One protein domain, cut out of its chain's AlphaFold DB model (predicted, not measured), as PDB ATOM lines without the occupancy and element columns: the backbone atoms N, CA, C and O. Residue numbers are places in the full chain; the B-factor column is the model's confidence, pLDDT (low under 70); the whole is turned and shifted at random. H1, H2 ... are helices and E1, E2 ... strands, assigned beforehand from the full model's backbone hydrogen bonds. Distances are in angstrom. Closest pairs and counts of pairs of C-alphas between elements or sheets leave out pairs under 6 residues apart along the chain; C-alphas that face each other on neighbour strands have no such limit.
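Overview. This is residues 2 to 74 of the 74 residues of an uncharacterized protein of Salipiger mucosus DSM 16094 (UniProt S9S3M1). This is a domain of little regular structure: a small hairpin of E1 and E2 in the middle, wrapped by long loops, with one short helix, H1, to one side and a tail at residues 69 to 74. The 73 printed residues hold E1, E2 and H1 in that order, with 12 residues in these named elements; the class is mixed, the two-stranded sheet antiparallel. The whole is compact, radius of gyration of the C-alphas 12.1 A, spanning 39 by 28 by 18 A.

Arrangement. Begin at E1, residues 3 to 5, and E2, residues 11 to 14, an antiparallel hairpin at 153 degrees with a tight link; N 4 and O 13 are within hydrogen-bond range at 2.9 A. Residues 11 to 12 also pair antiparallel with residues 46 to 47. Further on, H1, residues 32 to 36, is apart from E1; its closest C-alpha to E2, Ser 32, is 8.0 A from that of Glu 13. In H1 every O i to N i+4 pair is within hydrogen-bond range.

Along the chain. Find C-alpha 3 at (-15.223, 11.122, -26.697), where E1 begins; E2 runs 10.1 A to C-alpha 14. H1 ends at C-alpha 36, (-2.579, 23.123, -20.444).

Size, cuts and confidence. The printed part has no cut. The link from E2 to H1 is long, and residues 37 to 74 hold no named element. The C-alphas farthest apart, of Phe 26 and Ser 74, are 41.6 A apart. Residues 72 to 74 have pLDDT under 70.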
ATOM      1  N   PRO A   2     -18.613  13.566 -29.336       93.06
ATOM      2  CA  PRO A   2     -17.838  12.335 -29.214       93.06
ATOM      3  C   PRO A   2     -16.719  12.438 -28.176       93.06
ATOM      4  O   PRO A   2     -16.221  13.539 -27.895       93.06
ATOM      5  N   LEU A   3     -16.328  11.286 -27.638       95.38
ATOM      6  CA  LEU A   3     -15.223  11.122 -26.697       95.38
ATOM      7  C   LEU A   3     -14.015  10.511 -27.412       95.38
ATOM      8  O   LEU A   3     -14.197   9.760 -28.364       95.38
ATOM      9  N   PHE A   4     -12.805  10.803 -26.946       96.19
ATOM     10  CA  PHE A   4     -11.564  10.209 -27.449       96.19
ATOM     11  C   PHE A   4     -10.623   9.870 -26.287       96.19
ATOM     12  O   PHE A   4     -10.702  10.494 -25.227       96.19
ATOM     13  N   ALA A   5      -9.723   8.905 -26.493       97.25
ATOM     14  CA  ALA A   5      -8.624   8.642 -25.564       97.25
ATOM     15  C   ALA A   5      -7.456   9.591 -25.851       97.25
ATOM     16  O   ALA A   5      -6.970   9.669 -26.982       97.25
ATOM     17  N   CYS A   6      -6.980  10.289 -24.821       97.31
ATOM     18  CA  CYS A   6      -5.762  11.086 -24.890       97.31
ATOM     19  C   CYS A   6      -4.562  10.199 -25.232       97.31
ATOM     20  O   CYS A   6      -4.225   9.293 -24.472       97.31
ATOM     21  N   GLN A   7      -3.851  10.520 -26.312       96.00
ATOM     22  CA  GLN A   7      -2.690   9.739 -26.750       96.00
ATOM     23  C   GLN A   7      -1.483   9.812 -25.794       96.00
ATOM     24  O   GLN A   7      -0.568   9.004 -25.915       96.00
ATOM     25  N   ASN A   8      -1.472  10.751 -24.838       96.94
ATOM     26  CA  ASN A   8      -0.384  10.900 -23.864       96.94
ATOM     27  C   ASN A   8      -0.660  10.214 -22.515       96.94
ATOM     28  O   ASN A   8       0.255   9.684 -21.896       96.94
ATOM     29  N   CYS A   9      -1.902  10.252 -22.022       97.06
ATOM     30  CA  CYS A   9      -2.227   9.782 -20.666       97.06
ATOM     31  C   CYS A   9      -3.412   8.817 -20.588       97.06
ATOM     32  O   CYS A   9      -3.847   8.514 -19.482       97.06
ATOM     33  N   ASN A  10      -3.960   8.386 -21.727       97.12
ATOM     34  CA  ASN A  10      -5.120   7.495 -21.833       97.12
ATOM     35  C   ASN A  10      -6.432   8.024 -21.217       97.12
ATOM     36  O   ASN A  10      -7.455   7.350 -21.266       97.12
ATOM     37  N   ALA A  11      -6.449   9.248 -20.678       97.25
ATOM     38  CA  ALA A  11      -7.670   9.843 -20.151       97.25
ATOM     39  C   ALA A  11      -8.698  10.080 -21.264       97.25
ATOM     40  O   ALA A  11      -8.360  10.582 -22.341       97.25
ATOM     41  N   ILE A  12      -9.959   9.785 -20.972       96.50
ATOM     42  CA  ILE A  12     -11.087  10.070 -21.854       96.50
ATOM     43  C   ILE A  12     -11.428  11.537 -21.756       96.50
ATOM     44  O   ILE A  12     -11.652  12.060 -20.663       96.50
ATOM     45  N   GLU A  13     -11.568  12.187 -22.902       96.62
ATOM     46  CA  GLU A  13     -12.077  13.543 -22.936       96.62
ATOM     47  C   GLU A  13     -13.067  13.764 -24.072       96.62
ATOM     48  O   GLU A  13     -13.096  13.069 -25.087       96.62
ATOM     49  N   ASN A  14     -13.913  14.764 -23.876       96.00
ATOM     50  CA  ASN A  14     -14.823  15.233 -24.893       96.00
ATOM     51  C   ASN A  14     -14.063  16.045 -25.947       96.00
ATOM     52  O   ASN A  14     -13.342  16.992 -25.632       96.00
ATOM     53  N   THR A  15     -14.283  15.715 -27.218       94.69
ATOM     54  CA  THR A  15     -13.694  16.428 -28.364       94.69
ATOM     55  C   THR A  15     -13.991  17.937 -28.386       94.69
ATOM     56  O   THR A  15     -13.313  18.671 -29.097       94.69
ATOM     57  N   ALA A  16     -14.971  18.425 -27.614       94.44
ATOM     58  CA  ALA A  16     -15.273  19.850 -27.455       94.44
ATOM     59  C   ALA A  16     -14.316  20.621 -26.526       94.44
ATOM     60  O   ALA A  16     -14.267  21.846 -26.609       94.44
ATOM     61  N   VAL A  17     -13.613  19.940 -25.616       94.62
ATOM     62  CA  VAL A  17     -12.764  20.579 -24.585       94.62
ATOM     63  C   VAL A  17     -11.295  20.152 -24.659       94.62
ATOM     64  O   VAL A  17     -10.442  20.826 -24.086       94.62
ATOM     65  N   GLY A  18     -10.995  19.073 -25.386       92.38
ATOM     66  CA  GLY A  18      -9.632  18.616 -25.658       92.38
ATOM     67  C   GLY A  18      -9.020  19.187 -26.939       92.38
ATOM     68  O   GLY A  18      -9.658  19.916 -27.699       92.38
ATOM     69  N   TRP A  19      -7.775  18.798 -27.223       94.75
ATOM     70  CA  TRP A  19      -7.026  19.233 -28.412       94.75
ATOM     71  C   TRP A  19      -7.287  18.362 -29.657       94.75
ATOM     72  O   TRP A  19      -6.502  18.362 -30.600       94.75
ATOM     73  N   TYR A  20      -8.396  17.618 -29.684       95.06
ATOM     74  CA  TYR A  20      -8.687  16.628 -30.727       95.06
ATOM     75  C   TYR A  20      -8.762  17.232 -32.138       95.06
ATOM     76  O   TYR A  20      -8.105  16.754 -33.052       95.06
ATOM     77  N   TRP A  21      -9.528  18.312 -32.328       92.31
ATOM     78  CA  TRP A  21      -9.705  18.936 -33.651       92.31
ATOM     79  C   TRP A  21      -8.523  19.802 -34.092       92.31
ATOM     80  O   TRP A  21      -8.452  20.216 -35.248       92.31
ATOM     81  N   CYS A  22      -7.617  20.111 -33.166       91.38
ATOM     82  CA  CYS A  22      -6.414  20.884 -33.443       91.38
ATOM     83  C   CYS A  22      -5.217  19.993 -33.787       91.38
ATOM     84  O   CYS A  22      -4.234  20.506 -34.322       91.38
ATOM     85  N   ALA A  23      -5.306  18.690 -33.510       90.12
ATOM     86  CA  ALA A  23      -4.313  17.717 -33.919       90.12
ATOM     87  C   ALA A  23      -4.218  17.667 -35.456       90.12
ATOM     88  O   ALA A  23      -5.209  17.554 -36.179       90.12
ATOM     89  N   LYS A  24      -2.991  17.818 -35.951       85.44
ATOM     90  CA  LYS A  24      -2.615  17.752 -37.369       85.44
ATOM     91  C   LYS A  24      -1.887  16.435 -37.620       85.44
ATOM     92  O   LYS A  24      -1.559  15.726 -36.682       85.44
ATOM     93  N   SER A  25      -1.506  16.145 -38.864       82.69
ATOM     94  CA  SER A  25      -0.788  14.911 -39.236       82.69
ATOM     95  C   SER A  25       0.508  14.601 -38.455       82.69
ATOM     96  O   SER A  25       1.033  13.503 -38.603       82.69
ATOM     97  N   PHE A  26       1.037  15.546 -37.669       82.81
ATOM     98  CA  PHE A  26       2.239  15.394 -36.840       82.81
ATOM     99  C   PHE A  26       2.029  15.827 -35.375       82.81
ATOM    100  O   PHE A  26       3.004  15.941 -34.637       82.81
ATOM    101  N   GLU A  27       0.794  16.125 -34.965       88.94
ATOM    102  CA  GLU A  27       0.455  16.508 -33.589       88.94
ATOM    103  C   GLU A  27      -0.555  15.506 -33.025       88.94
ATOM    104  O   GLU A  27      -1.515  15.157 -33.707       88.94
ATOM    105  N   ASP A  28      -0.361  15.078 -31.780       93.19
ATOM    106  CA  ASP A  28      -1.265  14.135 -31.122       93.19
ATOM    107  C   ASP A  28      -2.557  14.810 -30.638       93.19
ATOM    108  O   ASP A  28      -2.562  15.944 -30.140       93.19
ATOM    109  N   ALA A  29      -3.662  14.071 -30.701       95.88
ATOM    110  CA  ALA A  29      -4.891  14.405 -30.002       95.88
ATOM    111  C   ALA A  29      -4.718  14.120 -28.502       95.88
ATOM    112  O   ALA A  29      -4.718  12.973 -28.044       95.88
ATOM    113  N   ILE A  30      -4.581  15.189 -27.723       97.44
ATOM    114  CA  ILE A  30      -4.345  15.127 -26.276       97.44
ATOM    115  C   ILE A  30      -5.449  15.827 -25.487       97.44
ATOM    116  O   ILE A  30      -6.153  16.698 -26.007       97.44
ATOM    117  N   CYS A  31      -5.585  15.454 -24.214       97.38
ATOM    118  CA  CYS A  31      -6.570  16.063 -23.336       97.38
ATOM    119  C   CYS A  31      -6.190  17.486 -22.888       97.38
ATOM    120  O   CYS A  31      -5.028  17.898 -22.990       97.38
ATOM    121  N   SER A  32      -7.156  18.225 -22.338       96.75
ATOM    122  CA  SER A  32      -6.981  19.581 -21.807       96.75
ATOM    123  C   SER A  32      -5.865  19.654 -20.769       96.75
ATOM    124  O   SER A  32      -5.038  20.564 -20.828       96.75
ATOM    125  N   GLU A  33      -5.768  18.670 -19.875       97.69
ATOM    126  CA  GLU A  33      -4.734  18.637 -18.841       97.69
ATOM    127  C   GLU A  33      -3.343  18.383 -19.421       97.69
ATOM    128  O   GLU A  33      -2.410  19.104 -19.082       97.69
ATOM    129  N   CYS A  34      -3.180  17.436 -20.350       97.19
ATOM    130  CA  CYS A  34      -1.886  17.240 -21.009       97.19
ATOM    131  C   CYS A  34      -1.467  18.459 -21.836       97.19
ATOM    132  O   CYS A  34      -0.274  18.716 -21.987       97.19
ATOM    133  N   ARG A  35      -2.432  19.219 -22.365       96.06
ATOM    134  CA  ARG A  35      -2.162  20.425 -23.149       96.06
ATOM    135  C   ARG A  35      -1.833  21.644 -22.288       96.06
ATOM    136  O   ARG A  35      -0.953  22.418 -22.654       96.06
ATOM    137  N   THR A  36      -2.578  21.861 -21.208       95.88
ATOM    138  CA  THR A  36      -2.579  23.123 -20.444       95.88
ATOM    139  C   THR A  36      -2.051  22.980 -19.018       95.88
ATOM    140  O   THR A  36      -1.838  23.982 -18.342       95.88
ATOM    141  N   GLY A  37      -1.831  21.752 -18.550       96.88
ATOM    142  CA  GLY A  37      -1.460  21.432 -17.173       96.88
ATOM    143  C   GLY A  37      -2.637  21.399 -16.196       96.88
ATOM    144  O   GLY A  37      -2.423  21.181 -15.010       96.88
ATOM    145  N   THR A  38      -3.874  21.645 -16.645       96.19
ATOM    146  CA  THR A  38      -5.068  21.651 -15.784       96.19
ATOM    147  C   THR A  38      -6.251  20.987 -16.479       96.19
ATOM    148  O   THR A  38      -6.515  21.233 -17.652       96.19
ATOM    149  N   TRP A  39      -6.982  20.146 -15.747       96.50
ATOM    150  CA  TRP A  39      -8.224  19.556 -16.235       96.50
ATOM    151  C   TRP A  39      -9.330  20.612 -16.356       96.50
ATOM    152  O   TRP A  39      -9.549  21.400 -15.439       96.50
ATOM    153  N   HIS A  40     -10.068  20.602 -17.463       91.75
ATOM    154  CA  HIS A  40     -11.092  21.607 -17.775       91.75
ATOM    155  C   HIS A  40     -12.278  21.677 -16.782       91.75
ATOM    156  O   HIS A  40     -13.027  22.650 -16.786       91.75
ATOM    157  N   GLY A  41     -12.501  20.641 -15.963       91.88
ATOM    158  CA  GLY A  41     -13.470  20.656 -14.855       91.88
ATOM    159  C   GLY A  41     -14.958  20.533 -15.231       91.88
ATOM    160  O   GLY A  41     -15.798  20.517 -14.338       91.88
ATOM    161  N   HIS A  42     -15.308  20.410 -16.517       91.25
ATOM    162  CA  HIS A  42     -16.710  20.250 -16.957       91.25
ATOM    163  C   HIS A  42     -17.234  18.806 -16.860       91.25
ATOM    164  O   HIS A  42     -18.437  18.598 -16.734       91.25
ATOM    165  N   PHE A  43     -16.343  17.815 -16.932       92.12
ATOM    166  CA  PHE A  43     -16.648  16.383 -16.897       92.12
ATOM    167  C   PHE A  43     -15.625  15.688 -15.990       92.12
ATOM    168  O   PHE A  43     -14.511  16.201 -15.854       92.12
ATOM    169  N   PRO A  44     -15.961  14.559 -15.342       92.94
ATOM    170  CA  PRO A  44     -14.990  13.814 -14.548       92.94
ATOM    171  C   PRO A  44     -13.879  13.256 -15.444       92.94
ATOM    172  O   PRO A  44     -14.145  12.771 -16.541       92.94
ATOM    173  N   LYS A  45     -12.642  13.287 -14.945       95.50
ATOM    174  CA  LYS A  45     -11.518  12.602 -15.586       95.50
ATOM    175  C   LYS A  45     -11.659  11.096 -15.361       95.50
ATOM    176  O   LYS A  45     -11.764  10.657 -14.216       95.50
ATOM    177  N   GLN A  46     -11.670  10.326 -16.442       95.12
ATOM    178  CA  GLN A  46     -11.787   8.866 -16.433       95.12
ATOM    179  C   GLN A  46     -10.715   8.258 -17.338       95.12
ATOM    180  O   GLN A  46     -10.280   8.907 -18.288       95.12
ATOM    181  N   ASP A  47     -10.289   7.039 -17.028       94.81
ATOM    182  CA  ASP A  47      -9.391   6.267 -17.888       94.81
ATOM    183  C   ASP A  47     -10.179   5.593 -19.025       94.81
ATOM    184  O   ASP A  47     -11.347   5.242 -18.830       94.81
ATOM    185  N   ALA A  48      -9.565   5.453 -20.205       95.19
ATOM    186  CA  ALA A  48     -10.165   4.807 -21.376       95.19
ATOM    187  C   ALA A  48     -10.275   3.279 -21.265       95.19
ATOM    188  O   ALA A  48     -10.888   2.653 -22.130       95.19
ATOM    189  N   ASP A  49      -9.744   2.668 -20.210       93.50
ATOM    190  CA  ASP A  49      -9.860   1.241 -19.948       93.50
ATOM    191  C   ASP A  49     -11.324   0.778 -19.940       93.50
ATOM    192  O   ASP A  49     -12.191   1.296 -19.234       93.50
ATOM    193  N   GLY A  50     -11.601  -0.230 -20.768       91.31
ATOM    194  CA  GLY A  50     -12.937  -0.791 -20.965       91.31
ATOM    195  C   GLY A  50     -13.796  -0.050 -21.991       91.31
ATOM    196  O   GLY A  50     -14.826  -0.586 -22.388       91.31
ATOM    197  N   TRP A  51     -13.388   1.126 -22.472       93.50
ATOM    198  CA  TRP A  51     -14.084   1.826 -23.551       93.50
ATOM    199  C   TRP A  51     -13.738   1.222 -24.903       93.50
ATOM    200  O   TRP A  51     -12.620   0.764 -25.135       93.50
ATOM    201  N   VAL A  52     -14.712   1.224 -25.810       93.69
ATOM    202  CA  VAL A  52     -14.559   0.598 -27.125       93.69
ATOM    203  C   VAL A  52     -14.649   1.640 -28.240       93.69
ATOM    204  O   VAL A  52     -15.430   2.591 -28.120       93.69
ATOM    205  N   PRO A  53     -13.868   1.490 -29.325       92.50
ATOM    206  CA  PRO A  53     -14.002   2.336 -30.502       92.50
ATOM    207  C   PRO A  53     -15.410   2.271 -31.104       92.50
ATOM    208  O   PRO A  53     -15.997   1.199 -31.238       92.50
ATOM    209  N   GLU A  54     -15.938   3.415 -31.525       90.62
ATOM    210  CA  GLU A  54     -17.183   3.491 -32.280       90.62
ATOM    211  C   GLU A  54     -16.947   3.018 -33.724       90.62
ATOM    212  O   GLU A  54     -16.426   3.751 -34.564       90.62
ATOM    213  N   GLU A  55     -17.355   1.786 -34.032       83.81
ATOM    214  CA  GLU A  55     -17.064   1.124 -35.318       83.81
ATOM    215  C   GLU A  55     -17.593   1.868 -36.554       83.81
ATOM    216  O   GLU A  55     -17.037   1.753 -37.646       83.81
ATOM    217  N   ARG A  56     -18.687   2.624 -36.408       81.38
ATOM    218  CA  ARG A  56     -19.360   3.304 -37.528       81.38
ATOM    219  C   ARG A  56     -18.845   4.722 -37.780       81.38
ATOM    220  O   ARG A  56     -19.266   5.349 -38.754       81.38
ATOM    221  N   ALA A  57     -17.958   5.239 -36.933       79.31
ATOM    222  CA  ALA A  57     -17.464   6.603 -37.048       79.31
ATOM    223  C   ALA A  57     -16.343   6.716 -38.094       79.31
ATOM    224  O   ALA A  57     -15.280   6.099 -37.981       79.31
ATOM    225  N   ILE A  58     -16.539   7.579 -39.096       79.50
ATOM    226  CA  ILE A  58     -15.459   7.978 -40.006       79.50
ATOM    227  C   ILE A  58     -14.558   8.965 -39.261       79.50
ATOM    228  O   ILE A  58     -14.982  10.073 -38.935       79.50
ATOM    229  N   HIS A  59     -13.309   8.577 -39.026       80.94
ATOM    230  CA  HIS A  59     -12.304   9.393 -38.352       80.94
ATOM    231  C   HIS A  59     -11.042   9.511 -39.227       80.94
ATOM    232  O   HIS A  59     -10.710   8.582 -39.973       80.94
ATOM    233  N   PRO A  60     -10.339  10.660 -39.208       85.44
ATOM    234  CA  PRO A  60      -9.059  10.789 -39.893       85.44
ATOM    235  C   PRO A  60      -8.048   9.768 -39.361       85.44
ATOM    236  O   PRO A  60      -7.928   9.591 -38.157       85.44
ATOM    237  N   ARG A  61      -7.254   9.155 -40.251       84.12
ATOM    238  CA  ARG A  61      -6.265   8.114 -39.889       84.12
ATOM    239  C   ARG A  61      -5.218   8.531 -38.848       84.12
ATOM    240  O   ARG A  61      -4.569   7.664 -38.282       84.12
ATOM    241  N   HIS A  62      -5.003   9.832 -38.668       87.00
ATOM    242  CA  HIS A  62      -4.030  10.373 -37.718       87.00
ATOM    243  C   HIS A  62      -4.652  10.748 -36.365       87.00
ATOM    244  O   HIS A  62      -3.922  11.175 -35.482       87.00
ATOM    245  N   LEU A  63      -5.974  10.621 -36.206       91.75
ATOM    246  CA  LEU A  63      -6.674  10.895 -34.953       91.75
ATOM    247  C   LEU A  63      -7.147   9.584 -34.317       91.75
ATOM    248  O   LEU A  63      -7.482   8.643 -35.044       91.75
ATOM    249  N   PRO A  64      -7.205   9.506 -32.976       93.12
ATOM    250  CA  PRO A  64      -7.785   8.357 -32.303       93.12
ATOM    251  C   PRO A  64      -9.275   8.226 -32.657       93.12
ATOM    252  O   PRO A  64      -9.936   9.233 -32.924       93.12
ATOM    253  N   PRO A  65      -9.830   7.004 -32.664       94.56
ATOM    254  CA  PRO A  65     -11.251   6.809 -32.912       94.56
ATOM    255  C   PRO A  65     -12.091   7.438 -31.799       94.56
ATOM    256  O   PRO A  65     -11.624   7.657 -30.676       94.56
ATOM    257  N   PHE A  66     -13.367   7.671 -32.099       95.31
ATOM    258  CA  PHE A  66     -14.325   7.987 -31.051       95.31
ATOM    259  C   PHE A  66     -14.594   6.772 -30.174       95.31
ATOM    260  O   PHE A  66     -14.499   5.637 -30.634       95.31
ATOM    261  N   LEU A  67     -14.927   7.024 -28.913       94.38
ATOM    262  CA  LEU A  67     -15.178   5.993 -27.915       94.38
ATOM    263  C   LEU A  67     -16.642   5.979 -27.485       94.38
ATOM    264  O   LEU A  67     -17.258   7.030 -27.292       94.38
ATOM    265  N   THR A  68     -17.157   4.777 -27.246       92.75
ATOM    266  CA  THR A  68     -18.424   4.542 -26.552       92.75
ATOM    267  C   THR A  68     -18.196   3.704 -25.299       92.75
ATOM    268  O   THR A  68     -17.250   2.913 -25.218       92.75
ATOM    269  N   LYS A  69     -19.069   3.892 -24.303       86.12
ATOM    270  CA  LYS A  69     -19.085   3.043 -23.112       86.12
ATOM    271  C   LYS A  69     -19.432   1.614 -23.566       86.12
ATOM    272  O   LYS A  69     -20.313   1.479 -24.422       86.12
ATOM    273  N   PRO A  70     -18.771   0.570 -23.037       78.69
ATOM    274  CA  PRO A  70     -19.176  -0.803 -23.308       78.69
ATOM    275  C   PRO A  70     -20.626  -0.987 -22.852       78.69
ATOM    276  O   PRO A  70     -21.024  -0.456 -21.810       78.69
ATOM    277  N   GLU A  71     -21.424  -1.708 -23.640       72.69
ATOM    278  CA  GLU A  71     -22.752  -2.119 -23.198       72.69
ATOM    279  C   GLU A  71     -22.568  -3.000 -21.959       72.69
ATOM    280  O   GLU A  71     -21.964  -4.072 -22.025       72.69
ATOM    281  N   GLU A  72     -23.021  -2.519 -20.800       59.25
ATOM    282  CA  GLU A  72     -23.099  -3.352 -19.607       59.25
ATOM    283  C   GLU A  72     -24.162  -4.406 -19.910       59.25
ATOM    284  O   GLU A  72     -25.354  -4.095 -19.925       59.25
ATOM    285  N   GLY A  73     -23.717  -5.612 -20.277       54.00
ATOM    286  CA  GLY A  73     -24.599  -6.725 -20.612       54.00
ATOM    287  C   GLY A  73     -25.674  -6.875 -19.538       54.00
ATOM    288  O   GLY A  73     -25.350  -7.109 -18.373       54.00
ATOM    289  N   SER A  74     -26.929  -6.658 -19.940       41.47
ATOM    290  CA  SER A  74     -28.124  -6.927 -19.130       41.47
ATOM    291  C   SER A  74     -28.396  -8.420 -19.022       41.47
ATOM    292  O   SER A  74     -28.090  -9.145 -19.995       41.47
TER     293      SER A  74